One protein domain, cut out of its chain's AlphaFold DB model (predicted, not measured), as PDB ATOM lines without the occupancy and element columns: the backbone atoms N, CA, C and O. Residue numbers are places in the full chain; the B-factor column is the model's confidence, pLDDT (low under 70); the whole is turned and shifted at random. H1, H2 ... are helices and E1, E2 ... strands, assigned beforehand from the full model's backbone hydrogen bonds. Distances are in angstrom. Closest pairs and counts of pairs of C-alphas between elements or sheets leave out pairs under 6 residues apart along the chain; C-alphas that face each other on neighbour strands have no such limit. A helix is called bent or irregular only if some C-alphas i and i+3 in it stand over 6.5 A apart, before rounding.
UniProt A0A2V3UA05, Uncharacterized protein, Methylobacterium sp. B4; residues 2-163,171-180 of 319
ATOM      1  N   GLN A   2     -15.602 -25.960 -17.794       90.00
ATOM      2  CA  GLN A   2     -14.794 -26.808 -16.916       90.00
ATOM      3  C   GLN A   2     -14.921 -28.268 -17.381       90.00
ATOM      4  O   GLN A   2     -16.061 -28.723 -17.508       90.00
ATOM      5  N   PRO A   3     -13.809 -28.962 -17.711       92.31
ATOM      6  CA  PRO A   3     -13.857 -30.314 -18.261       92.31
ATOM      7  C   PRO A   3     -14.208 -31.341 -17.183       92.31
ATOM      8  O   PRO A   3     -13.754 -31.224 -16.047       92.31
ATOM      9  N   LEU A   4     -15.001 -32.340 -17.551       93.19
ATOM     10  CA  LEU A   4     -15.274 -33.553 -16.775       93.19
ATOM     11  C   LEU A   4     -15.622 -34.672 -17.759       93.19
ATOM     12  O   LEU A   4     -16.063 -34.387 -18.868       93.19
ATOM     13  N   SER A   5     -15.491 -35.925 -17.345       93.00
ATOM     14  CA  SER A   5     -15.964 -37.057 -18.136       93.00
ATOM     15  C   SER A   5     -17.494 -37.150 -18.153       93.00
ATOM     16  O   SER A   5     -18.190 -36.827 -17.176       93.00
ATOM     17  N   ARG A   6     -18.038 -37.649 -19.264       92.06
ATOM     18  CA  ARG A   6     -19.435 -38.082 -19.373       92.06
ATOM     19  C   ARG A   6     -19.710 -39.223 -18.412       92.06
ATOM     20  O   ARG A   6     -20.800 -39.251 -17.841       92.06
ATOM     21  N   HIS A   7     -18.755 -40.135 -18.215       91.94
ATOM     22  CA  HIS A   7     -18.893 -41.242 -17.267       91.94
ATOM     23  C   HIS A   7     -19.202 -40.731 -15.855       91.94
ATOM     24  O   HIS A   7     -20.246 -41.061 -15.287       91.94
ATOM     25  N   LEU A   8     -18.394 -39.808 -15.322       94.38
ATOM     26  CA  LEU A   8     -18.670 -39.195 -14.021       94.38
ATOM     27  C   LEU A   8     -20.030 -38.484 -14.025       94.38
ATOM     28  O   LEU A   8     -20.844 -38.696 -13.125       94.38
ATOM     29  N   ALA A   9     -20.314 -37.671 -15.045       94.69
ATOM     30  CA  ALA A   9     -21.569 -36.925 -15.136       94.69
ATOM     31  C   ALA A   9     -22.816 -37.830 -15.154       94.69
ATOM     32  O   ALA A   9     -23.861 -37.460 -14.613       94.69
ATOM     33  N   ARG A  10     -22.710 -39.021 -15.751       93.06
ATOM     34  CA  ARG A  10     -23.788 -40.012 -15.862       93.06
ATOM     35  C   ARG A  10     -23.909 -40.932 -14.663       93.06
ATOM     36  O   ARG A  10     -24.980 -41.510 -14.517       93.06
ATOM     37  N   HIS A  11     -22.874 -41.090 -13.843       93.75
ATOM     38  CA  HIS A  11     -22.848 -42.142 -12.823       93.75
ATOM     39  C   HIS A  11     -22.578 -41.646 -11.402       93.75
ATOM     40  O   HIS A  11     -22.877 -42.376 -10.460       93.75
ATOM     41  N   LEU A  12     -22.122 -40.405 -11.210       95.62
ATOM     42  CA  LEU A  12     -21.884 -39.840  -9.882       95.62
ATOM     43  C   LEU A  12     -23.168 -39.817  -9.042       95.62
ATOM     44  O   LEU A  12     -24.198 -39.281  -9.469       95.62
ATOM     45  N   VAL A  13     -23.088 -40.377  -7.838       94.69
ATOM     46  CA  VAL A  13     -24.141 -40.371  -6.822       94.69
ATOM     47  C   VAL A  13     -23.575 -39.803  -5.529       94.69
ATOM     48  O   VAL A  13     -22.543 -40.255  -5.047       94.69
ATOM     49  N   LEU A  14     -24.257 -38.811  -4.958       92.25
ATOM     50  CA  LEU A  14     -23.932 -38.245  -3.655       92.25
ATOM     51  C   LEU A  14     -24.813 -38.870  -2.574       92.25
ATOM     52  O   LEU A  14     -26.039 -38.927  -2.713       92.25
ATOM     53  N   SER A  15     -24.208 -39.268  -1.460       84.50
ATOM     54  CA  SER A  15     -24.960 -39.817  -0.331       84.50
ATOM     55  C   SER A  15     -25.884 -38.759   0.286       84.50
ATOM     56  O   SER A  15     -25.439 -37.689   0.693       84.50
ATOM     57  N   SER A  16     -27.188 -39.027   0.402       65.56
ATOM     58  CA  SER A  16     -28.114 -38.166   1.160       65.56
ATOM     59  C   SER A  16     -27.995 -38.378   2.665       65.56
ATOM     60  O   SER A  16     -28.529 -37.565   3.417       65.56
ATOM     61  N   ARG A  17     -27.296 -39.441   3.094       61.53
ATOM     62  CA  ARG A  17     -26.940 -39.723   4.492       61.53
ATOM     63  C   ARG A  17     -25.706 -38.950   4.959       61.53
ATOM     64  O   ARG A  17     -25.203 -39.242   6.040       61.53
ATOM     65  N   MET A  18     -25.224 -37.978   4.173       67.69
ATOM     66  CA  MET A  18     -24.240 -36.995   4.639       67.69
ATOM     67  C   MET A  18     -24.598 -36.567   6.061       67.69
ATOM     68  O   MET A  18     -25.773 -36.251   6.282       67.69
ATOM     69  N   PRO A  19     -23.635 -36.601   6.998       55.00
ATOM     70  CA  PRO A  19     -23.915 -36.540   8.421       55.00
ATOM     71  C   PRO A  19     -24.852 -35.372   8.717       55.00
ATOM     72  O   PRO A  19     -24.516 -34.201   8.549       55.00
ATOM     73  N   LEU A  20     -26.085 -35.724   9.079       53.12
ATOM     74  CA  LEU A  20     -27.023 -34.833   9.750       53.12
ATOM     75  C   LEU A  20     -26.865 -34.949  11.258       53.12
ATOM     76  O   LEU A  20     -27.431 -34.119  11.953       53.12
ATOM     77  N   HIS A  21     -26.113 -35.956  11.717       46.34
ATOM     78  CA  HIS A  21     -25.671 -36.124  13.088       46.34
ATOM     79  C   HIS A  21     -24.185 -36.531  13.111       46.34
ATOM     80  O   HIS A  21     -23.761 -37.289  12.233       46.34
ATOM     81  N   VAL A  22     -23.416 -36.035  14.082       54.31
ATOM     82  CA  VAL A  22     -22.079 -36.532  14.460       54.31
ATOM     83  C   VAL A  22     -22.218 -37.078  15.877       54.31
ATOM     84  O   VAL A  22     -22.769 -36.391  16.726       54.31
ATOM     85  N   ASP A  23     -21.818 -38.329  16.110       62.72
ATOM     86  CA  ASP A  23     -21.904 -38.989  17.427       62.72
ATOM     87  C   ASP A  23     -23.307 -38.981  18.076       62.72
ATOM     88  O   ASP A  23     -23.456 -39.031  19.291       62.72
ATOM     89  N   GLY A  24     -24.360 -38.955  17.250       60.31
ATOM     90  CA  GLY A  24     -25.758 -38.915  17.699       60.31
ATOM     91  C   GLY A  24     -26.336 -37.506  17.857       60.31
ATOM     92  O   GLY A  24     -27.559 -37.369  17.880       60.31
ATOM     93  N   ASP A  25     -25.503 -36.465  17.842       60.59
ATOM     94  CA  ASP A  25     -25.937 -35.072  17.938       60.59
ATOM     95  C   ASP A  25     -26.197 -34.462  16.561       60.59
ATOM     96  O   ASP A  25     -25.384 -34.643  15.652       60.59
ATOM     97  N   PRO A  26     -27.304 -33.720  16.363       63.59
ATOM     98  CA  PRO A  26     -27.618 -33.118  15.079       63.59
ATOM     99  C   PRO A  26     -26.538 -32.120  14.652       63.59
ATOM    100  O   PRO A  26     -26.246 -31.147  15.342       63.59
ATOM    101  N   VAL A  27     -26.002 -32.328  13.451       62.75
ATOM    102  CA  VAL A  27     -25.036 -31.449  12.795       62.75
ATOM    103  C   VAL A  27     -25.662 -30.078  12.628       62.75
ATOM    104  O   VAL A  27     -26.735 -29.920  12.006       62.75
ATOM    105  N   SER A  28     -24.957 -29.082  13.158       61.56
ATOM    106  CA  SER A  28     -25.356 -27.687  13.074       61.56
ATOM    107  C   SER A  28     -25.647 -27.330  11.612       61.56
ATOM    108  O   SER A  28     -24.926 -27.760  10.711       61.56
ATOM    109  N   PRO A  29     -26.675 -26.519  11.304       62.38
ATOM    110  CA  PRO A  29     -26.963 -26.116   9.925       62.38
ATOM    111  C   PRO A  29     -25.744 -25.533   9.180       62.38
ATOM    112  O   PRO A  29     -25.633 -25.693   7.966       62.38
ATOM    113  N   GLY A  30     -24.813 -24.910   9.917       57.50
ATOM    114  CA  GLY A  30     -23.530 -24.390   9.431       57.50
ATOM    115  C   GLY A  30     -22.434 -25.433   9.160       57.50
ATOM    116  O   GLY A  30     -21.357 -25.067   8.704       57.50
ATOM    117  N   GLU A  31     -22.689 -26.713   9.392       60.78
ATOM    118  CA  GLU A  31     -21.749 -27.822   9.164       60.78
ATOM    119  C   GLU A  31     -22.293 -28.828   8.139       60.78
ATOM    120  O   GLU A  31     -21.579 -29.703   7.654       60.78
ATOM    121  N   ARG A  32     -23.557 -28.666   7.726       78.12
ATOM    122  CA  ARG A  32     -24.176 -29.487   6.683       78.12
ATOM    123  C   ARG A  32     -23.537 -29.207   5.326       78.12
ATOM    124  O   ARG A  32     -23.303 -28.052   4.955       78.12
ATOM    125  N   VAL A  33     -23.358 -30.270   4.541       84.81
ATOM    126  CA  VAL A  33     -22.958 -30.167   3.133       84.81
ATOM    127  C   VAL A  33     -23.985 -29.334   2.368       84.81
ATOM    128  O   VAL A  33     -25.157 -29.712   2.260       84.81
ATOM    129  N   ASP A  34     -23.525 -28.209   1.826       89.69
ATOM    130  CA  ASP A  34     -24.313 -27.261   1.044       89.69
ATOM    131  C   ASP A  34     -23.874 -27.238  -0.433       89.69
ATOM    132  O   ASP A  34     -22.950 -27.939  -0.855       89.69
ATOM    133  N   ALA A  35     -24.536 -26.420  -1.254       92.81
ATOM    134  CA  ALA A  35     -24.184 -26.297  -2.666       92.81
ATOM    135  C   ALA A  35     -22.765 -25.749  -2.897       92.81
ATOM    136  O   ALA A  35     -22.176 -26.025  -3.937       92.81
ATOM    137  N   LYS A  36     -22.201 -24.946  -1.982       94.25
ATOM    138  CA  LYS A  36     -20.830 -24.416  -2.126       94.25
ATOM    139  C   LYS A  36     -19.811 -25.543  -1.990       94.25
ATOM    140  O   LYS A  36     -18.916 -25.636  -2.822       94.25
ATOM    141  N   ALA A  37     -20.000 -26.420  -1.009       93.50
ATOM    142  CA  ALA A  37     -19.171 -27.604  -0.810       93.50
ATOM    143  C   ALA A  37     -19.178 -28.526  -2.041       93.50
ATOM    144  O   ALA A  37     -18.123 -28.941  -2.514       93.50
ATOM    145  N   VAL A  38     -20.360 -28.786  -2.615       95.44
ATOM    146  CA  VAL A  38     -20.483 -29.620  -3.826       95.44
ATOM    147  C   VAL A  38     -19.818 -28.959  -5.035       95.44
ATOM    148  O   VAL A  38     -19.069 -29.614  -5.755       95.44
ATOM    149  N   ARG A  39     -20.024 -27.651  -5.241       96.56
ATOM    150  CA  ARG A  39     -19.353 -26.894  -6.315       96.56
ATOM    151  C   ARG A  39     -17.836 -26.909  -6.178       96.56
ATOM    152  O   ARG A  39     -17.148 -27.061  -7.182       96.56
ATOM    153  N   LEU A  40     -17.323 -26.766  -4.956       95.56
ATOM    154  CA  LEU A  40     -15.893 -26.852  -4.677       95.56
ATOM    155  C   LEU A  40     -15.350 -28.234  -5.052       95.56
ATOM    156  O   LEU A  40     -14.389 -28.312  -5.810       95.56
ATOM    157  N   ALA A  41     -15.996 -29.307  -4.588       95.56
ATOM    158  CA  ALA A  41     -15.595 -30.674  -4.916       95.56
ATOM    159  C   ALA A  41     -15.569 -30.914  -6.436       95.56
ATOM    160  O   ALA A  41     -14.565 -31.384  -6.964       95.56
ATOM    161  N   LEU A  42     -16.620 -30.508  -7.156       96.88
ATOM    162  CA  LEU A  42     -16.679 -30.631  -8.617       96.88
ATOM    163  C   LEU A  42     -15.629 -29.765  -9.331       96.88
ATOM    164  O   LEU A  42     -15.034 -30.224 -10.300       96.88
ATOM    165  N   SER A  43     -15.341 -28.558  -8.833       96.25
ATOM    166  CA  SER A  43     -14.299 -27.686  -9.400       96.25
ATOM    167  C   SER A  43     -12.903 -28.295  -9.245       96.25
ATOM    168  O   SER A  43     -12.093 -28.219 -10.166       96.25
ATOM    169  N   VAL A  44     -12.624 -28.927  -8.098       95.38
ATOM    170  CA  VAL A  44     -11.363 -29.647  -7.862       95.38
ATOM    171  C   VAL A  44     -11.259 -30.865  -8.779       95.38
ATOM    172  O   VAL A  44     -10.229 -31.037  -9.426       95.38
ATOM    173  N   LEU A  45     -12.324 -31.665  -8.907       95.56
ATOM    174  CA  LEU A  45     -12.346 -32.805  -9.831       95.56
ATOM    175  C   LEU A  45     -12.178 -32.371 -11.286       95.56
ATOM    176  O   LEU A  45     -11.423 -32.991 -12.023       95.56
ATOM    177  N   SER A  46     -12.816 -31.273 -11.689       95.56
ATOM    178  CA  SER A  46     -12.655 -30.723 -13.032       95.56
ATOM    179  C   SER A  46     -11.223 -30.260 -13.295       95.56
ATOM    180  O   SER A  46     -10.670 -30.501 -14.369       95.56
ATOM    181  N   ARG A  47     -10.571 -29.640 -12.304       95.06
ATOM    182  CA  ARG A  47      -9.151 -29.295 -12.423       95.06
ATOM    183  C   ARG A  47      -8.276 -30.536 -12.522       95.06
ATOM    184  O   ARG A  47      -7.332 -30.519 -13.306       95.06
ATOM    185  N   ALA A  48      -8.580 -31.574 -11.746       92.44
ATOM    186  CA  ALA A  48      -7.863 -32.838 -11.791       92.44
ATOM    187  C   ALA A  48      -8.003 -33.522 -13.162       92.44
ATOM    188  O   ALA A  48      -7.008 -34.008 -13.694       92.44
ATOM    189  N   ALA A  49      -9.207 -33.477 -13.741       90.19
ATOM    190  CA  ALA A  49      -9.551 -34.011 -15.055       90.19
ATOM    191  C   ALA A  49      -8.906 -33.251 -16.226       90.19
ATOM    192  O   ALA A  49      -8.727 -33.816 -17.294       90.19
ATOM    193  N   GLY A  50      -8.583 -31.968 -16.048       87.19
ATOM    194  CA  GLY A  50      -7.945 -31.137 -17.076       87.19
ATOM    195  C   GLY A  50      -6.416 -31.182 -17.071       87.19
ATOM    196  O   GLY A  50      -5.795 -30.253 -17.588       87.19
ATOM    197  N   ARG A  51      -5.806 -32.169 -16.409       87.12
ATOM    198  CA  ARG A  51      -4.353 -32.362 -16.419       87.12
ATOM    199  C   ARG A  51      -3.961 -33.263 -17.574       87.12
ATOM    200  O   ARG A  51      -4.755 -34.082 -18.008       87.12
ATOM    201  N   ASP A  52      -2.737 -33.078 -18.044       84.62
ATOM    202  CA  ASP A  52      -2.157 -33.981 -19.024       84.62
ATOM    203  C   ASP A  52      -1.702 -35.243 -18.286       84.62
ATOM    204  O   ASP A  52      -0.922 -35.154 -17.333       84.62
ATOM    205  N   LEU A  53      -2.280 -36.379 -18.654       83.50
ATOM    206  CA  LEU A  53      -2.042 -37.678 -18.042       83.50
ATOM    207  C   LEU A  53      -2.006 -38.707 -19.165       83.50
ATOM    208  O   LEU A  53      -2.947 -38.789 -19.968       83.50
ATOM    209  N   ASP A  54      -0.935 -39.492 -19.231       87.12
ATOM    210  CA  ASP A  54      -0.889 -40.588 -20.186       87.12
ATOM    211  C   ASP A  54      -1.890 -41.695 -19.805       87.12
ATOM    212  O   ASP A  54      -2.484 -41.718 -18.721       87.12
ATOM    213  N   ARG A  55      -2.155 -42.602 -20.749       84.00
ATOM    214  CA  ARG A  55      -3.159 -43.655 -20.552       84.00
ATOM    215  C   ARG A  55      -2.736 -44.669 -19.482       84.00
ATOM    216  O   ARG A  55      -3.618 -45.228 -18.837       84.00
ATOM    217  N   GLY A  56      -1.436 -44.916 -19.314       86.81
ATOM    218  CA  GLY A  56      -0.908 -45.859 -18.328       86.81
ATOM    219  C   GLY A  56      -1.118 -45.336 -16.914       86.81
ATOM    220  O   GLY A  56      -1.811 -45.972 -16.125       86.81
ATOM    221  N   ASP A  57      -0.661 -44.114 -16.650       86.31
ATOM    222  CA  ASP A  57      -0.835 -43.432 -15.365       86.31
ATOM    223  C   ASP A  57      -2.315 -43.281 -14.983       86.31
ATOM    224  O   ASP A  57      -2.684 -43.327 -13.802       86.31
ATOM    225  N   TRP A  58      -3.182 -43.089 -15.983       89.19
ATOM    226  CA  TRP A  58      -4.627 -43.061 -15.787       89.19
ATOM    227  C   TRP A  58      -5.206 -44.429 -15.407       89.19
ATOM    228  O   TRP A  58      -6.037 -44.485 -14.497       89.19
ATOM    229  N   LEU A  59      -4.798 -45.512 -16.080       88.38
ATOM    230  CA  LEU A  59      -5.237 -46.874 -15.752       88.38
ATOM    231  C   LEU A  59      -4.817 -47.242 -14.329       88.38
ATOM    232  O   LEU A  59      -5.655 -47.708 -13.556       88.38
ATOM    233  N   ASP A  60      -3.574 -46.938 -13.963       86.75
ATOM    234  CA  ASP A  60      -3.067 -47.140 -12.608       86.75
ATOM    235  C   ASP A  60      -3.932 -46.365 -11.608       86.75
ATOM    236  O   ASP A  60      -4.584 -46.951 -10.745       86.75
ATOM    237  N   ALA A  61      -4.110 -45.055 -11.808       85.19
ATOM    238  CA  ALA A  61      -4.968 -44.229 -10.956       85.19
ATOM    239  C   ALA A  61      -6.421 -44.749 -10.837       85.19
ATOM    240  O   ALA A  61      -7.066 -44.599  -9.788       85.19
ATOM    241  N   ARG A  62      -6.958 -45.347 -11.909       85.19
ATOM    242  CA  ARG A  62      -8.328 -45.867 -11.989       85.19
ATOM    243  C   ARG A  62      -8.527 -47.175 -11.220       85.19
ATOM    244  O   ARG A  62      -9.633 -47.371 -10.703       85.19
ATOM    245  N   PHE A  63      -7.508 -48.031 -11.146       82.50
ATOM    246  CA  PHE A  63      -7.578 -49.373 -10.545       82.50
ATOM    247  C   PHE A  63      -6.724 -49.542  -9.277       82.50
ATOM    248  O   PHE A  63      -6.845 -50.550  -8.583       82.50
ATOM    249  N   ASP A  64      -5.948 -48.525  -8.902       72.88
ATOM    250  CA  ASP A  64      -5.137 -48.480  -7.676       72.88
ATOM    251  C   ASP A  64      -5.930 -48.847  -6.408       72.88
ATOM    252  O   ASP A  64      -5.393 -49.445  -5.475       72.88
ATOM    253  N   TYR A  65      -7.222 -48.504  -6.359       67.31
ATOM    254  CA  TYR A  65      -8.076 -48.760  -5.194       67.31
ATOM    255  C   TYR A  65      -8.286 -50.253  -4.902       67.31
ATOM    256  O   TYR A  65      -8.657 -50.594  -3.781       67.31
ATOM    257  N   GLU A  66      -8.077 -51.132  -5.884       65.12
ATOM    258  CA  GLU A  66      -8.279 -52.578  -5.729       65.12
ATOM    259  C   GLU A  66      -7.124 -53.246  -4.968       65.12
ATOM    260  O   GLU A  66      -7.297 -54.335  -4.425       65.12
ATOM    261  N   HIS A  67      -5.968 -52.579  -4.876       58.50
ATOM    262  CA  HIS A  67      -4.720 -53.166  -4.379       58.50
ATOM    263  C   HIS A  67      -4.161 -52.482  -3.122       58.50
ATOM    264  O   HIS A  67      -3.176 -52.957  -2.554       58.50
ATOM    265  N   LEU A  68      -4.766 -51.383  -2.661       56.94
ATOM    266  CA  LEU A  68      -4.252 -50.574  -1.554       56.94
ATOM    267  C   LEU A  68      -5.214 -50.548  -0.360       56.94
ATOM    268  O   LEU A  68      -6.403 -50.268  -0.505       56.94
ATOM    269  N   ALA A  69      -4.673 -50.801   0.840       54.28
ATOM    270  CA  ALA A  69      -5.415 -50.725   2.103       54.28
ATOM    271  C   ALA A  69      -5.891 -49.291   2.420       54.28
ATOM    272  O   ALA A  69      -6.964 -49.115   2.995       54.28
ATOM    273  N   ASP A  70      -5.129 -48.283   1.981       66.06
ATOM    274  CA  ASP A  70      -5.475 -46.864   2.056       66.06
ATOM    275  C   ASP A  70      -5.724 -46.296   0.655       66.06
ATOM    276  O   ASP A  70      -4.927 -46.491  -0.264       66.06
ATOM    277  N   ARG A  71      -6.825 -45.554   0.480       71.38
ATOM    278  CA  ARG A  71      -7.159 -44.972  -0.829       71.38
ATOM    279  C   ARG A  71      -6.182 -43.849  -1.192       71.38
ATOM    280  O   ARG A  71      -6.144 -42.848  -0.462       71.38
ATOM    281  N   PRO A  72      -5.450 -43.958  -2.317       78.75
ATOM    282  CA  PRO A  72      -4.451 -42.971  -2.697       78.75
ATOM    283  C   PRO A  72      -5.083 -41.602  -2.937       78.75
ATOM    284  O   PRO A  72      -6.193 -41.462  -3.464       78.75
ATOM    285  N   ARG A  73      -4.350 -40.565  -2.527       84.50
ATOM    286  CA  ARG A  73      -4.765 -39.168  -2.643       84.50
ATOM    287  C   ARG A  73      -3.808 -38.404  -3.521       84.50
ATOM    288  O   ARG A  73      -2.603 -38.622  -3.488       84.50
ATOM    289  N   GLU A  74      -4.365 -37.451  -4.242       86.31
ATOM    290  CA  GLU A  74      -3.613 -36.617  -5.153       86.31
ATOM    291  C   GLU A  74      -3.796 -35.139  -4.834       86.31
ATOM    292  O   GLU A  74      -4.899 -34.684  -4.521       86.31
ATOM    293  N   THR A  75      -2.705 -34.382  -4.918       89.75
ATOM    294  CA  THR A  75      -2.694 -32.951  -4.618       89.75
ATOM    295  C   THR A  75      -3.022 -32.129  -5.861       89.75
ATOM    296  O   THR A  75      -2.279 -32.114  -6.839       89.75
ATOM    297  N   ILE A  76      -4.122 -31.380  -5.803       91.19
ATOM    298  CA  ILE A  76      -4.647 -30.556  -6.893       91.19
ATOM    299  C   ILE A  76      -4.496 -29.074  -6.552       91.19
ATOM    300  O   ILE A  76      -5.144 -28.556  -5.639       91.19
ATOM    301  N   GLY A  77      -3.656 -28.371  -7.315       90.62
ATOM    302  CA  GLY A  77      -3.468 -26.924  -7.208       90.62
ATOM    303  C   GLY A  77      -4.545 -26.122  -7.948       90.62
ATOM    304  O   GLY A  77      -4.693 -26.227  -9.169       90.62
ATOM    305  N   MET A  78      -5.253 -25.265  -7.213       91.62
ATOM    306  CA  MET A  78      -6.319 -24.392  -7.703       91.62
ATOM    307  C   MET A  78      -5.925 -22.914  -7.575       91.62
ATOM    308  O   MET A  78      -5.643 -22.460  -6.463       91.62
ATOM    309  N   PRO A  79      -5.959 -22.116  -8.656       92.25
ATOM    310  CA  PRO A  79      -5.857 -20.662  -8.556       92.25
ATOM    311  C   PRO A  79      -7.019 -20.091  -7.727       92.25
ATOM    312  O   PRO A  79      -8.186 -20.355  -8.022       92.25
ATOM    313  N   LEU A  80      -6.714 -19.285  -6.705       90.06
ATOM    314  CA  LEU A  80      -7.709 -18.851  -5.717       90.06
ATOM    315  C   LEU A  80      -8.800 -17.961  -6.335       90.06
ATOM    316  O   LEU A  80      -9.981 -18.177  -6.086       90.06
ATOM    317  N   GLY A  81      -8.431 -16.984  -7.168       90.12
ATOM    318  CA  GLY A  81      -9.384 -16.034  -7.767       90.12
ATOM    319  C   GLY A  81     -10.507 -16.700  -8.584       90.12
ATOM    320  O   GLY A  81     -11.686 -16.465  -8.292       90.12
ATOM    321  N   PRO A  82     -10.176 -17.548  -9.577       91.81
ATOM    322  CA  PRO A  82     -11.159 -18.353 -10.302       91.81
ATOM    323  C   PRO A  82     -11.994 -19.244  -9.376       91.81
ATOM    324  O   PRO A  82     -13.220 -19.207  -9.444       91.81
ATOM    325  N   LEU A  83     -11.350 -19.936  -8.429       92.69
ATOM    326  CA  LEU A  83     -12.032 -20.846  -7.508       92.69
ATOM    327  C   LEU A  83     -13.108 -20.146  -6.662       92.69
ATOM    328  O   LEU A  83     -14.220 -20.655  -6.519       92.69
ATOM    329  N   LEU A  84     -12.812 -18.954  -6.129       92.12
ATOM    330  CA  LEU A  84     -13.795 -18.156  -5.386       92.12
ATOM    331  C   LEU A  84     -15.027 -17.838  -6.244       92.12
ATOM    332  O   LEU A  84     -16.143 -17.794  -5.723       92.12
ATOM    333  N   SER A  85     -14.840 -17.622  -7.549       91.00
ATOM    334  CA  SER A  85     -15.929 -17.347  -8.491       91.00
ATOM    335  C   SER A  85     -16.758 -18.595  -8.789       91.00
ATOM    336  O   SER A  85     -17.985 -18.510  -8.718       91.00
ATOM    337  N   ASP A  86     -16.109 -19.732  -9.040       92.44
ATOM    338  CA  ASP A  86     -16.759 -21.009  -9.372       92.44
ATOM    339  C   ASP A  86     -17.629 -21.535  -8.217       92.44
ATOM    340  O   ASP A  86     -18.728 -22.052  -8.422       92.44
ATOM    341  N   VAL A  87     -17.199 -21.305  -6.974       91.56
ATOM    342  CA  VAL A  87     -17.968 -21.666  -5.769       91.56
ATOM    343  C   VAL A  87     -19.138 -20.705  -5.497       91.56
ATOM    344  O   VAL A  87     -20.016 -21.018  -4.692       91.56
ATOM    345  N   GLY A  88     -19.215 -19.558  -6.185       89.56
ATOM    346  CA  GLY A  88     -20.320 -18.597  -6.046       89.56
ATOM    347  C   GLY A  88     -19.926 -17.191  -5.597       89.56
ATOM    348  O   GLY A  88     -20.712 -16.540  -4.912       89.56
ATOM    349  N   ARG A  89     -18.732 -16.708  -5.971       85.75
ATOM    350  CA  ARG A  89     -18.167 -15.400  -5.564       85.75
ATOM    351  C   ARG A  89     -18.112 -15.238  -4.045       85.75
ATOM    352  O   ARG A  89     -18.635 -14.276  -3.482       85.75
ATOM    353  N   VAL A  90     -17.498 -16.213  -3.393       87.31
ATOM    354  CA  VAL A  90     -17.352 -16.247  -1.935       87.31
ATOM    355  C   VAL A  90     -16.074 -15.538  -1.481       87.31
ATOM    356  O   VAL A  90     -15.179 -15.278  -2.283       87.31
ATOM    357  N   ASN A  91     -15.987 -15.210  -0.191       88.88
ATOM    358  CA  ASN A  91     -14.732 -14.773   0.419       88.88
ATOM    359  C   ASN A  91     -13.886 -15.989   0.852       88.88
ATOM    360  O   ASN A  91     -14.344 -17.132   0.819       88.88
ATOM    361  N   VAL A  92     -12.647 -15.731   1.274       85.88
ATOM    362  CA  VAL A  92     -11.687 -16.771   1.678       85.88
ATOM    363  C   VAL A  92     -12.175 -17.580   2.888       85.88
ATOM    364  O   VAL A  92     -12.042 -18.799   2.882       85.88
ATOM    365  N   GLY A  93     -12.786 -16.944   3.892       84.19
ATOM    366  CA  GLY A  93     -13.322 -17.647   5.067       84.19
ATOM    367  C   GLY A  93     -14.422 -18.642   4.691       84.19
ATOM    368  O   GLY A  93     -14.348 -19.818   5.031       84.19
ATOM    369  N   THR A  94     -15.375 -18.207   3.866       86.50
ATOM    370  CA  THR A  94     -16.431 -19.070   3.321       86.50
ATOM    371  C   THR A  94     -15.875 -20.197   2.442       86.50
ATOM    372  O   THR A  94     -16.485 -21.259   2.369       86.50
ATOM    373  N   MET A  95     -14.730 -20.008   1.775       87.81
ATOM    374  CA  MET A  95     -14.068 -21.088   1.032       87.81
ATOM    375  C   MET A  95     -13.518 -22.173   1.966       87.81
ATOM    376  O   MET A  95     -13.672 -23.358   1.680       87.81
ATOM    377  N   VAL A  96     -12.914 -21.784   3.093       85.69
ATOM    378  CA  VAL A  96     -12.425 -22.733   4.109       85.69
ATOM    379  C   VAL A  96     -13.589 -23.535   4.699       85.69
ATOM    380  O   VAL A  96     -13.509 -24.759   4.782       85.69
ATOM    381  N   GLU A  97     -14.701 -22.871   5.026       85.38
ATOM    382  CA  GLU A  97     -15.930 -23.537   5.487       85.38
ATOM    383  C   GLU A  97     -16.492 -24.502   4.434       85.38
ATOM    384  O   GLU A  97     -16.853 -25.638   4.750       85.38
ATOM    385  N   ALA A  98     -16.540 -24.074   3.167       89.19
ATOM    386  CA  ALA A  98     -16.995 -24.916   2.065       89.19
ATOM    387  C   ALA A  98     -16.103 -26.151   1.897       89.19
ATOM    388  O   ALA A  98     -16.622 -27.231   1.629       89.19
ATOM    389  N   HIS A  99     -14.788 -26.021   2.098       88.50
ATOM    390  CA  HIS A  99     -13.878 -27.159   2.065       88.50
ATOM    391  C   HIS A  99     -14.108 -28.136   3.212       88.50
ATOM    392  O   HIS A  99     -14.216 -29.336   2.966       88.50
ATOM    393  N   ALA A 100     -14.218 -27.636   4.447       83.88
ATOM    394  CA  ALA A 100     -14.492 -28.479   5.607       83.88
ATOM    395  C   ALA A 100     -15.745 -29.334   5.368       83.88
ATOM    396  O   ALA A 100     -15.722 -30.548   5.537       83.88
ATOM    397  N   ARG A 101     -16.805 -28.719   4.833       87.25
ATOM    398  CA  ARG A 101     -18.031 -29.422   4.436       87.25
ATOM    399  C   ARG A 101     -17.818 -30.374   3.256       87.25
ATOM    400  O   ARG A 101     -18.375 -31.467   3.249       87.25
ATOM    401  N   ALA A 102     -17.023 -29.988   2.258       90.25
ATOM    402  CA  ALA A 102     -16.752 -30.817   1.085       90.25
ATOM    403  C   ALA A 102     -16.008 -32.117   1.434       90.25
ATOM    404  O   ALA A 102     -16.257 -33.141   0.803       90.25
ATOM    405  N   ALA A 103     -15.177 -32.117   2.479       86.00
ATOM    406  CA  ALA A 103     -14.507 -33.320   2.981       86.00
ATOM    407  C   ALA A 103     -15.478 -34.390   3.531       86.00
ATOM    408  O   ALA A 103     -15.161 -35.585   3.572       86.00
ATOM    409  N   HIS A 104     -16.693 -33.989   3.916       86.06
ATOM    410  CA  HIS A 104     -17.758 -34.903   4.347       86.06
ATOM    411  C   HIS A 104     -18.606 -35.436   3.187       86.06
ATOM    412  O   HIS A 104     -19.488 -36.269   3.405       86.06
ATOM    413  N   ILE A 105     -18.355 -34.996   1.950       90.25
ATOM    414  CA  ILE A 105     -19.060 -35.525   0.785       90.25
ATOM    415  C   ILE A 105     -18.617 -36.966   0.557       90.25
ATOM    416  O   ILE A 105     -17.444 -37.237   0.299       90.25
ATOM    417  N   ARG A 106     -19.583 -37.883   0.632       89.25
ATOM    418  CA  ARG A 106     -19.432 -39.271   0.202       89.25
ATOM    419  C   ARG A 106     -20.082 -39.451  -1.161       89.25
ATOM    420  O   ARG A 106     -21.229 -39.039  -1.358       89.25
ATOM    421  N   ALA A 107     -19.321 -40.027  -2.079       91.44
ATOM    422  CA  ALA A 107     -19.712 -40.259  -3.454       91.44
ATOM    423  C   ALA A 107     -19.526 -41.726  -3.831       91.44
ATOM    424  O   ALA A 107     -18.605 -42.381  -3.354       91.44
ATOM    425  N   SER A 108     -20.383 -42.218  -4.710       92.88
ATOM    426  CA  SER A 108     -20.248 -43.516  -5.362       92.88
ATOM    427  C   SER A 108     -20.536 -43.380  -6.853       92.88
ATOM    428  O   SER A 108     -21.039 -42.348  -7.316       92.88
ATOM    429  N   ILE A 109     -20.197 -44.421  -7.609       93.19
ATOM    430  CA  ILE A 109     -20.419 -44.494  -9.051       93.19
ATOM    431  C   ILE A 109     -21.464 -45.576  -9.315       93.19
ATOM    432  O   ILE A 109     -21.267 -46.757  -9.031       93.19
ATOM    433  N   ALA A 110     -22.631 -45.161  -9.810       90.31
ATOM    434  CA  ALA A 110     -23.734 -46.068 -10.099       90.31
ATOM    435  C   ALA A 110     -23.325 -47.096 -11.165       90.31
ATOM    436  O   ALA A 110     -22.968 -46.718 -12.278       90.31
ATOM    437  N   GLY A 111     -23.434 -48.385 -10.833       86.69
ATOM    438  CA  GLY A 111     -22.975 -49.490 -11.681       86.69
ATOM    439  C   GLY A 111     -21.604 -50.050 -11.292       86.69
ATOM    440  O   GLY A 111     -21.227 -51.094 -11.808       86.69
ATOM    441  N   GLU A 112     -20.902 -49.424 -10.341       88.31
ATOM    442  CA  GLU A 112     -19.582 -49.856  -9.870       88.31
ATOM    443  C   GLU A 112     -19.579 -50.092  -8.347       88.31
ATOM    444  O   GLU A 112     -19.013 -49.309  -7.580       88.31
ATOM    445  N   PRO A 113     -20.238 -51.159  -7.857       83.56
ATOM    446  CA  PRO A 113     -20.346 -51.416  -6.422       83.56
ATOM    447  C   PRO A 113     -18.997 -51.730  -5.756       83.56
ATOM    448  O   PRO A 113     -18.847 -51.455  -4.568       83.56
ATOM    449  N   SER A 114     -18.019 -52.254  -6.505       82.31
ATOM    450  CA  SER A 114     -16.659 -52.537  -6.018       82.31
ATOM    451  C   SER A 114     -15.930 -51.279  -5.548       82.31
ATOM    452  O   SER A 114     -15.156 -51.338  -4.596       82.31
ATOM    453  N   LEU A 115     -16.217 -50.123  -6.161       83.81
ATOM    454  CA  LEU A 115     -15.628 -48.853  -5.752       83.81
ATOM    455  C   LEU A 115     -16.134 -48.409  -4.373       83.81
ATOM    456  O   LEU A 115     -15.394 -47.746  -3.648       83.81
ATOM    457  N   GLY A 116     -17.360 -48.774  -3.989       86.75
ATOM    458  CA  GLY A 116     -17.993 -48.355  -2.736       86.75
ATOM    459  C   GLY A 116     -18.297 -46.850  -2.650       86.75
ATOM    460  O   GLY A 116     -18.286 -46.127  -3.647       86.75
ATOM    461  N   GLU A 117     -18.602 -46.370  -1.438       88.00
ATOM    462  CA  GLU A 117     -18.702 -44.933  -1.146       88.00
ATOM    463  C   GLU A 117     -17.344 -44.377  -0.702       88.00
ATOM    464  O   GLU A 117     -16.682 -44.939   0.172       88.00
ATOM    465  N   VAL A 118     -16.947 -43.233  -1.259       88.06
ATOM    466  CA  VAL A 118     -15.628 -42.633  -1.029       88.06
ATOM    467  C   VAL A 118     -15.727 -41.142  -0.752       88.06
ATOM    468  O   VAL A 118     -16.638 -40.454  -1.215       88.06
ATOM    469  N   ALA A 119     -14.773 -40.617   0.013       88.88
ATOM    470  CA  ALA A 119     -14.630 -39.178   0.203       88.88
ATOM    471  C   ALA A 119     -14.029 -38.541  -1.053       88.88
ATOM    472  O   ALA A 119     -12.935 -38.945  -1.436       88.88
ATOM    473  N   ILE A 120     -14.674 -37.529  -1.646       91.38
ATOM    474  CA  ILE A 120     -14.098 -36.834  -2.815       91.38
ATOM    475  C   ILE A 120     -12.822 -36.081  -2.419       91.38
ATOM    476  O   ILE A 120     -11.794 -36.213  -3.078       91.38
ATOM    477  N   LEU A 121     -12.892 -35.308  -1.332       90.81
ATOM    478  CA  LEU A 121     -11.785 -34.516  -0.798       90.81
ATOM    479  C   LEU A 121     -11.398 -35.017   0.594       90.81
ATOM    480  O   LEU A 121     -12.257 -35.463   1.359       90.81
ATOM    481  N   ALA A 122     -10.116 -34.921   0.932       86.25
ATOM    482  CA  ALA A 122      -9.642 -35.166   2.288       86.25
ATOM    483  C   ALA A 122      -9.974 -33.976   3.214       86.25
ATOM    484  O   ALA A 122      -9.999 -32.829   2.758       86.25
ATOM    485  N   PRO A 123     -10.213 -34.213   4.519       74.44
ATOM    486  CA  PRO A 123     -10.289 -33.133   5.494       74.44
ATOM    487  C   PRO A 123      -8.925 -32.451   5.640       74.44
ATOM    488  O   PRO A 123      -7.880 -33.094   5.579       74.44
ATOM    489  N   GLY A 124      -8.954 -31.137   5.864       60.41
ATOM    490  CA  GLY A 124      -7.752 -30.307   5.894       60.41
ATOM    491  C   GLY A 124      -7.324 -29.862   4.495       60.41
ATOM    492  O   GLY A 124      -7.211 -30.647   3.562       60.41
ATOM    493  N   VAL A 125      -7.107 -28.561   4.345       49.69
ATOM    494  CA  VAL A 125      -6.363 -28.001   3.214       49.69
ATOM    495  C   VAL A 125      -5.013 -27.557   3.777       49.69
ATOM    496  O   VAL A 125      -4.910 -27.299   4.975       49.69
ATOM    497  N   HIS A 126      -4.029 -27.346   2.907       57.19
ATOM    498  CA  HIS A 126      -2.800 -26.595   3.195       57.19
ATOM    499  C   HIS A 126      -1.677 -27.423   3.846       57.19
ATOM    500  O   HIS A 126      -1.382 -27.260   5.025       57.19
ATOM    501  N   GLU A 127      -1.006 -28.246   3.045       40.62
ATOM    502  CA  GLU A 127       0.422 -28.553   3.231       40.62
ATOM    503  C   GLU A 127       1.214 -27.542   2.354       40.62
ATOM    504  O   GLU A 127       0.722 -27.195   1.283       40.62
ATOM    505  N   ASP A 128       2.367 -26.927   2.660       37.22
ATOM    506  CA  ASP A 128       3.479 -27.216   3.580       37.22
ATOM    507  C   ASP A 128       3.410 -28.598   4.213       37.22
ATOM    508  O   ASP A 128       2.777 -28.781   5.249       37.22
ATOM    509  N   VAL A 129       4.071 -29.523   3.513       38.38
ATOM    510  CA  VAL A 129       4.159 -31.000   3.538       38.38
ATOM    511  C   VAL A 129       4.051 -31.715   4.901       38.38
ATOM    512  O   VAL A 129       3.973 -32.933   4.935       38.38
ATOM    513  N   GLU A 130       3.959 -31.020   6.033       34.78
ATOM    514  CA  GLU A 130       4.042 -31.639   7.358       34.78
ATOM    515  C   GLU A 130       2.928 -31.257   8.350       34.78
ATOM    516  O   GLU A 130       2.822 -31.918   9.385       34.78
ATOM    517  N   ARG A 131       2.077 -30.236   8.106       37.97
ATOM    518  CA  ARG A 131       0.983 -29.887   9.051       37.97
ATOM    519  C   ARG A 131      -0.270 -29.293   8.387       37.97
ATOM    520  O   ARG A 131      -0.143 -28.288   7.691       37.97
ATOM    521  N   PRO A 132      -1.486 -29.789   8.699       45.00
ATOM    522  CA  PRO A 132      -2.729 -29.178   8.228       45.00
ATOM    523  C   PRO A 132      -2.878 -27.758   8.792       45.00
ATOM    524  O   PRO A 132      -2.826 -27.555  10.007       45.00
ATOM    525  N   ARG A 133      -3.082 -26.753   7.928       54.62
ATOM    526  CA  ARG A 133      -3.444 -25.396   8.377       54.62
ATOM    527  C   ARG A 133      -4.957 -25.201   8.282       54.62
ATOM    528  O   ARG A 133      -5.615 -25.682   7.374       54.62
ATOM    529  N   HIS A 134      -5.527 -24.433   9.206       58.41
ATOM    530  CA  HIS A 134      -6.959 -24.088   9.194       58.41
ATOM    531  C   HIS A 134      -7.254 -22.755   8.488       58.41
ATOM    532  O   HIS A 134      -8.366 -22.236   8.569       58.41
ATOM    533  N   ARG A 135      -6.247 -22.134   7.855       66.06
ATOM    534  CA  ARG A 135      -6.351 -20.799   7.251       66.06
ATOM    535  C   ARG A 135      -5.563 -20.722   5.947       66.06
ATOM    536  O   ARG A 135      -4.423 -21.176   5.880       66.06
ATOM    537  N   ILE A 136      -6.155 -20.057   4.958       71.88
ATOM    538  CA  ILE A 136      -5.478 -19.624   3.732       71.88
ATOM    539  C   ILE A 136      -4.675 -18.358   4.060       71.88
ATOM    540  O   ILE A 136      -5.208 -17.429   4.670       71.88
ATOM    541  N   ALA A 137      -3.402 -18.310   3.662       73.94
ATOM    542  CA  ALA A 137      -2.577 -17.117   3.842       73.94
ATOM    543  C   ALA A 137      -3.190 -15.912   3.104       73.94
ATOM    544  O   ALA A 137      -3.693 -16.052   1.990       73.94
ATOM    545  N   ALA A 138      -3.127 -14.719   3.702       71.12
ATOM    546  CA  ALA A 138      -3.781 -13.518   3.170       71.12
ATOM    547  C   ALA A 138      -3.334 -13.143   1.739       71.12
ATOM    548  O   ALA A 138      -4.089 -12.528   0.993       71.12
ATOM    549  N   ASN A 139      -2.122 -13.538   1.350       78.19
ATOM    550  CA  ASN A 139      -1.511 -13.304   0.042       78.19
ATOM    551  C   ASN A 139      -1.465 -14.560  -0.853       78.19
ATOM    552  O   ASN A 139      -0.781 -14.554  -1.880       78.19
ATOM    553  N   ALA A 140      -2.158 -15.643  -0.484       81.81
ATOM    554  CA  ALA A 140      -2.164 -16.874  -1.263       81.81
ATOM    555  C   ALA A 140      -2.786 -16.645  -2.650       81.81
ATOM    556  O   ALA A 140      -3.926 -16.199  -2.779       81.81
ATOM    557  N   LYS A 141      -2.043 -16.995  -3.704       87.62
ATOM    558  CA  LYS A 141      -2.538 -16.954  -5.093       87.62
ATOM    559  C   LYS A 141      -3.197 -18.265  -5.523       87.62
ATOM    560  O   LYS A 141      -3.986 -18.280  -6.468       87.62
ATOM    561  N   ALA A 142      -2.885 -19.354  -4.829       88.88
ATOM    562  CA  ALA A 142      -3.388 -20.690  -5.102       88.88
ATOM    563  C   ALA A 142      -3.616 -21.459  -3.799       88.88
ATOM    564  O   ALA A 142      -3.088 -21.099  -2.747       88.88
ATOM    565  N   VAL A 143      -4.415 -22.517  -3.894       87.44
ATOM    566  CA  VAL A 143      -4.765 -23.419  -2.798       87.44
ATOM    567  C   VAL A 143      -4.647 -24.851  -3.300       87.44
ATOM    568  O   VAL A 143      -4.998 -25.131  -4.443       87.44
ATOM    569  N   GLN A 144      -4.142 -25.750  -2.463       88.25
ATOM    570  CA  GLN A 144      -3.968 -27.161  -2.800       88.25
ATOM    571  C   GLN A 144      -4.993 -28.023  -2.075       88.25
ATOM    572  O   GLN A 144      -5.125 -27.905  -0.862       88.25
ATOM    573  N   PHE A 145      -5.669 -28.909  -2.798       90.19
ATOM    574  CA  PHE A 145      -6.643 -29.852  -2.252       90.19
ATOM    575  C   PHE A 145      -6.150 -31.281  -2.434       90.19
ATOM    576  O   PHE A 145      -5.613 -31.595  -3.489       90.19
ATOM    577  N   LYS A 146      -6.370 -32.155  -1.450       90.31
ATOM    578  CA  LYS A 146      -6.149 -33.597  -1.616       90.31
ATOM    579  C   LYS A 146      -7.451 -34.253  -2.074       90.31
ATOM    580  O   LYS A 146      -8.428 -34.260  -1.324       90.31
ATOM    581  N   ALA A 147      -7.473 -34.772  -3.295       91.25
ATOM    582  CA  ALA A 147      -8.614 -35.472  -3.880       91.25
ATOM    583  C   ALA A 147      -8.383 -36.990  -3.896       91.25
ATOM    584  O   ALA A 147      -7.244 -37.447  -3.910       91.25
ATOM    585  N   ASP A 148      -9.459 -37.774  -3.864       90.94
ATOM    586  CA  ASP A 148      -9.399 -39.211  -4.159       90.94
ATOM    587  C   ASP A 148      -8.859 -39.445  -5.576       90.94
ATOM    588  O   ASP A 148      -9.441 -38.936  -6.540       90.94
ATOM    589  N   ARG A 149      -7.752 -40.189  -5.700       90.56
ATOM    590  CA  ARG A 149      -7.089 -40.421  -6.992       90.56
ATOM    591  C   ARG A 149      -8.004 -41.178  -7.959       90.56
ATOM    592  O   ARG A 149      -8.079 -40.823  -9.132       90.56
ATOM    593  N   THR A 150      -8.771 -42.148  -7.464       90.81
ATOM    594  CA  THR A 150      -9.671 -42.950  -8.299       90.81
ATOM    595  C   THR A 150     -10.863 -42.139  -8.805       90.81
ATOM    596  O   THR A 150     -11.149 -42.179  -9.999       90.81
ATOM    597  N   ILE A 151     -11.530 -41.335  -7.965       91.81
ATOM    598  CA  ILE A 151     -12.572 -40.418  -8.472       91.81
ATOM    599  C   ILE A 151     -11.982 -39.384  -9.436       91.81
ATOM    600  O   ILE A 151     -12.629 -39.063 -10.434       91.81
ATOM    601  N   ALA A 152     -10.779 -38.862  -9.181       92.75
ATOM    602  CA  ALA A 152     -10.117 -37.945 -10.106       92.75
ATOM    603  C   ALA A 152      -9.848 -38.603 -11.473       92.75
ATOM    604  O   ALA A 152     -10.097 -37.978 -12.505       92.75
ATOM    605  N   ALA A 153      -9.436 -39.874 -11.494       91.50
ATOM    606  CA  ALA A 153      -9.284 -40.656 -12.720       91.50
ATOM    607  C   ALA A 153     -10.630 -40.895 -13.424       91.50
ATOM    608  O   ALA A 153     -10.723 -40.757 -14.641       91.50
ATOM    609  N   ILE A 154     -11.700 -41.179 -12.678       92.50
ATOM    610  CA  ILE A 154     -13.060 -41.320 -13.230       92.50
ATOM    611  C   ILE A 154     -13.563 -39.999 -13.819       92.50
ATOM    612  O   ILE A 154     -14.284 -40.011 -14.812       92.50
ATOM    613  N   ALA A 155     -13.179 -38.860 -13.242       93.75
ATOM    614  CA  ALA A 155     -13.494 -37.529 -13.753       93.75
ATOM    615  C   ALA A 155     -12.739 -37.176 -15.048       93.75
ATOM    616  O   ALA A 155     -13.160 -36.255 -15.749       93.75
ATOM    617  N   HIS A 156     -11.638 -37.869 -15.350       92.62
ATOM    618  CA  HIS A 156     -10.751 -37.588 -16.477       92.62
ATOM    619  C   HIS A 156     -11.373 -37.994 -17.830       92.62
ATOM    620  O   HIS A 156     -12.037 -39.030 -17.887       92.62
ATOM    621  N   PRO A 157     -11.129 -37.262 -18.939       88.94
ATOM    622  CA  PRO A 157     -11.661 -37.598 -20.268       88.94
ATOM    623  C   PRO A 157     -11.331 -39.009 -20.774       88.94
ATOM    624  O   PRO A 157     -12.098 -39.569 -21.547       88.94
ATOM    625  N   HIS A 158     -10.237 -39.621 -20.308       87.25
ATOM    626  CA  HIS A 158      -9.923 -41.029 -20.613       87.25
ATOM    627  C   HIS A 158     -11.009 -42.006 -20.145       87.25
ATOM    628  O   HIS A 158     -11.150 -43.071 -20.731       87.25
ATOM    629  N   ALA A 159     -11.828 -41.641 -19.152       87.12
ATOM    630  CA  ALA A 159     -12.985 -42.443 -18.753       87.12
ATOM    631  C   ALA A 159     -14.103 -42.474 -19.815       87.12
ATOM    632  O   ALA A 159     -14.989 -43.321 -19.731       87.12
ATOM    633  N   ASP A 160     -14.061 -41.569 -20.796       84.31
ATOM    634  CA  ASP A 160     -14.959 -41.565 -21.955       84.31
ATOM    635  C   ASP A 160     -14.326 -42.216 -23.195       84.31
ATOM    636  O   ASP A 160     -15.016 -42.394 -24.199       84.31
ATOM    637  N   ALA A 161     -13.025 -42.531 -23.157       74.44
ATOM    638  CA  ALA A 161     -12.292 -43.034 -24.312       74.44
ATOM    639  C   ALA A 161     -12.810 -44.408 -24.761       74.44
ATOM    640  O   ALA A 161     -13.134 -45.274 -23.946       74.44
ATOM    641  N   THR A 162     -12.843 -44.609 -26.076       65.75
ATOM    642  CA  THR A 162     -13.019 -45.926 -26.690       65.75
ATOM    643  C   THR A 162     -11.650 -46.549 -26.969       65.75
ATOM    644  O   THR A 162     -10.609 -45.911 -26.786       65.75
ATOM    645  N   ASP A 163     -11.626 -47.803 -27.428       59.06
ATOM    646  CA  ASP A 163     -10.379 -48.496 -27.781       59.06
ATOM    647  C   ASP A 163      -9.534 -47.734 -28.828       59.06
ATOM    648  O   ASP A 163      -8.308 -47.858 -28.823       59.06
ATOM    649  N   PHE A 171     -16.413 -33.089 -22.947       89.62
ATOM    650  CA  PHE A 171     -17.555 -32.839 -22.071       89.62
ATOM    651  C   PHE A 171     -17.178 -31.879 -20.936       89.62
ATOM    652  O   PHE A 171     -16.037 -31.808 -20.474       89.62
ATOM    653  N   GLY A 172     -18.148 -31.090 -20.481       91.06
ATOM    654  CA  GLY A 172     -17.930 -30.145 -19.401       91.06
ATOM    655  C   GLY A 172     -19.157 -29.309 -19.078       91.06
ATOM    656  O   GLY A 172     -20.232 -29.485 -19.647       91.06
ATOM    657  N   TYR A 173     -18.984 -28.371 -18.152       93.81
ATOM    658  CA  TYR A 173     -20.052 -27.482 -17.693       93.81
ATOM    659  C   TYR A 173     -19.607 -26.017 -17.647       93.81
ATOM    660  O   TYR A 173     -18.414 -25.697 -17.659       93.81
ATOM    661  N   ASP A 174     -20.571 -25.094 -17.595       94.62
ATOM    662  CA  ASP A 174     -20.291 -23.692 -17.286       94.62
ATOM    663  C   ASP A 174     -20.271 -23.490 -15.757       94.62
ATOM    664  O   ASP A 174     -21.333 -23.538 -15.120       94.62
ATOM    665  N   PRO A 175     -19.100 -23.233 -15.137       93.06
ATOM    666  CA  PRO A 175     -19.024 -23.013 -13.696       93.06
ATOM    667  C   PRO A 175     -19.810 -21.782 -13.245       93.06
ATOM    668  O   PRO A 175     -20.249 -21.719 -12.102       93.06
ATOM    669  N   ARG A 176     -20.065 -20.811 -14.132       93.31
ATOM    670  CA  ARG A 176     -20.828 -19.602 -13.798       93.31
ATOM    671  C   ARG A 176     -22.321 -19.888 -13.663       93.31
ATOM    672  O   ARG A 176     -22.978 -19.273 -12.825       93.31
ATOM    673  N   VAL A 177     -22.852 -20.800 -14.480       95.12
ATOM    674  CA  VAL A 177     -24.226 -21.309 -14.339       95.12
ATOM    675  C   VAL A 177     -24.318 -22.121 -13.054       95.12
ATOM    676  O   VAL A 177     -25.193 -21.865 -12.231       95.12
ATOM    677  N   MET A 178     -23.362 -23.029 -12.836       95.88
ATOM    678  CA  MET A 178     -23.342 -23.868 -11.639       95.88
ATOM    679  C   MET A 178     -23.227 -23.045 -10.348       95.88
ATOM    680  O   MET A 178     -23.881 -23.347  -9.351       95.88
ATOM    681  N   ALA A 179     -22.478 -21.943 -10.379       94.38
ATOM    682  CA  ALA A 179     -22.351 -20.984  -9.288       94.38
ATOM    683  C   ALA A 179     -23.676 -20.303  -8.879       94.38
ATOM    684  O   ALA A 179     -23.743 -19.726  -7.793       94.38
ATOM    685  N   ALA A 180     -24.729 -20.366  -9.700       93.62
ATOM    686  CA  ALA A 180     -26.049 -19.841  -9.355       93.62
ATOM    687  C   ALA A 180     -26.905 -20.819  -8.529       93.62
ATOM    688  O   ALA A 180     -27.945 -20.418  -8.003       93.62
TER     689      ALA A 180
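AT A GLANCE: This is residues 2 to 163 and 171 to 180 of the 319 residues of an uncharacterized protein of Methylobacterium sp. B4 (UniProt A0A2V3UA05). The model is a rounded body built round one helix, H2, which runs through the middle: the longer two-stranded ribbon E2 and E4 covers one side of it, H5 packs crosswise on its residues 36 to 41, and H6 meets its residues 45 to 49 at a corner, about perpendicular to it. H1 and H3 pack on H6, and H1 leads into a second, shorter ribbon, E1 and E3, while the short H8 packs on H4 and the short H7 on H1. The printed part has 172 residues, with eight named helices and four named strands in the order H1 E1 H2 H3 E2 H4 H5 E3 E4 H6 H7 H8; both two-stranded sheets are antiparallel, and the class is mixed, helices and strands. The whole is compact, with a radius of gyration of the C-alphas of 15.8 A and spans of 45 by 39 by 37 A.

HOW THE PARTS SIT: Residues 2 to 3 pair with residues 172 to 173, antiparallel. H1, residues 6 to 11, touches H6, residues 149 to 155, with the C-alphas of Leu 8 and Ala 155 closest at 5.4 A; at 71 degrees their lines are only just about perpendicular. H1 also touches H7, residues 157 to 160, with the C-alphas of His 7 and Asp 160 closest at 6.1 A. E1, residues 12 to 15, is the antiparallel neighbour of E3, residues 106 to 109, at 144 degrees; N 13 and O 108 are within hydrogen-bond range at 2.9 A. H2, residues 35 to 49, and H6 are the hubs, touching three helices each. H2 touches H5, residues 92 to 102, about perpendicular at 83 degrees, with the C-alphas of Ala 37 and Ala 102 closest at 4.4 A. With residues 39 to 43 alone, H2 touches H4, residues 80 to 86, at a steep tilt of 64 degrees, opposite ways; the closest C-alphas, of Ser 43 and Asp 86, are 7.1 A apart. With residues 45 to 49 alone, H2 touches H6, about perpendicular at 88 degrees, with the C-alphas of Ala 49 and Ala 155 closest at 5.4 A. H3, residues 55 to 66, touches H6 at a steep tilt of 59 degrees, opposite ways, with the C-alphas of Arg 62 and Thr 150 closest at 4.9 A. E2, residues 73 to 79, is the antiparallel neighbour of E4, residues 142 to 148, at 152 degrees; N 76 and O 145 are 2.8 A apart and N 147 and O 74 are 2.9 A apart, within hydrogen-bond range. The closest C-alphas of H2 and E2, those of Ala 48 and Ile 76, are 6.3 A apart. H8, residues 175 to 178, touches H4, with the C-alphas of Asp 86 and Pro 175 closest at 5.3 A. Every O i to N i+4 pair is within hydrogen-bond range in H1, H2, H4, H5 and H6, and 6 of 8 are in H3; H7 and H8 are too short for such a pair.

IN THESE COORDINATES: H1 begins at C-alpha 6, (-19.435, -38.082, -19.373), and no residue lies between it and E1. H2 is 20.7 A long, from C-alpha 35 at (-24.184, -26.297, -2.666). H3, 18.0 A long, is irregular, with C-alphas 62 and 65 7.4 A apart. E2 and E4 are 19.5 A long each, H5 is 14.9 A, E3 10.7 A, and E1 and H4 10.0 A each. H6 is 9.8 A long, followed after one residue by H7. H8 ends at C-alpha 178, (-23.342, -23.868, -11.639).

THE WHOLE: The C-alphas of Asp 25 and Asp 163, the two farthest apart, are 50.1 A apart. Residues 164 to 170 are not printed, and C-alphas 163 and 171 are 18.1 A apart across this cut, which lies in the link from H7 to H8. The links from E1 to H2, 19 residues, and from E3 to E4, 32 residues, are long. The mean pLDDT of the printed part is 82.0; residues 16 to 31, 65 to 70, 124 to 135 and 162 to 163 are under 70.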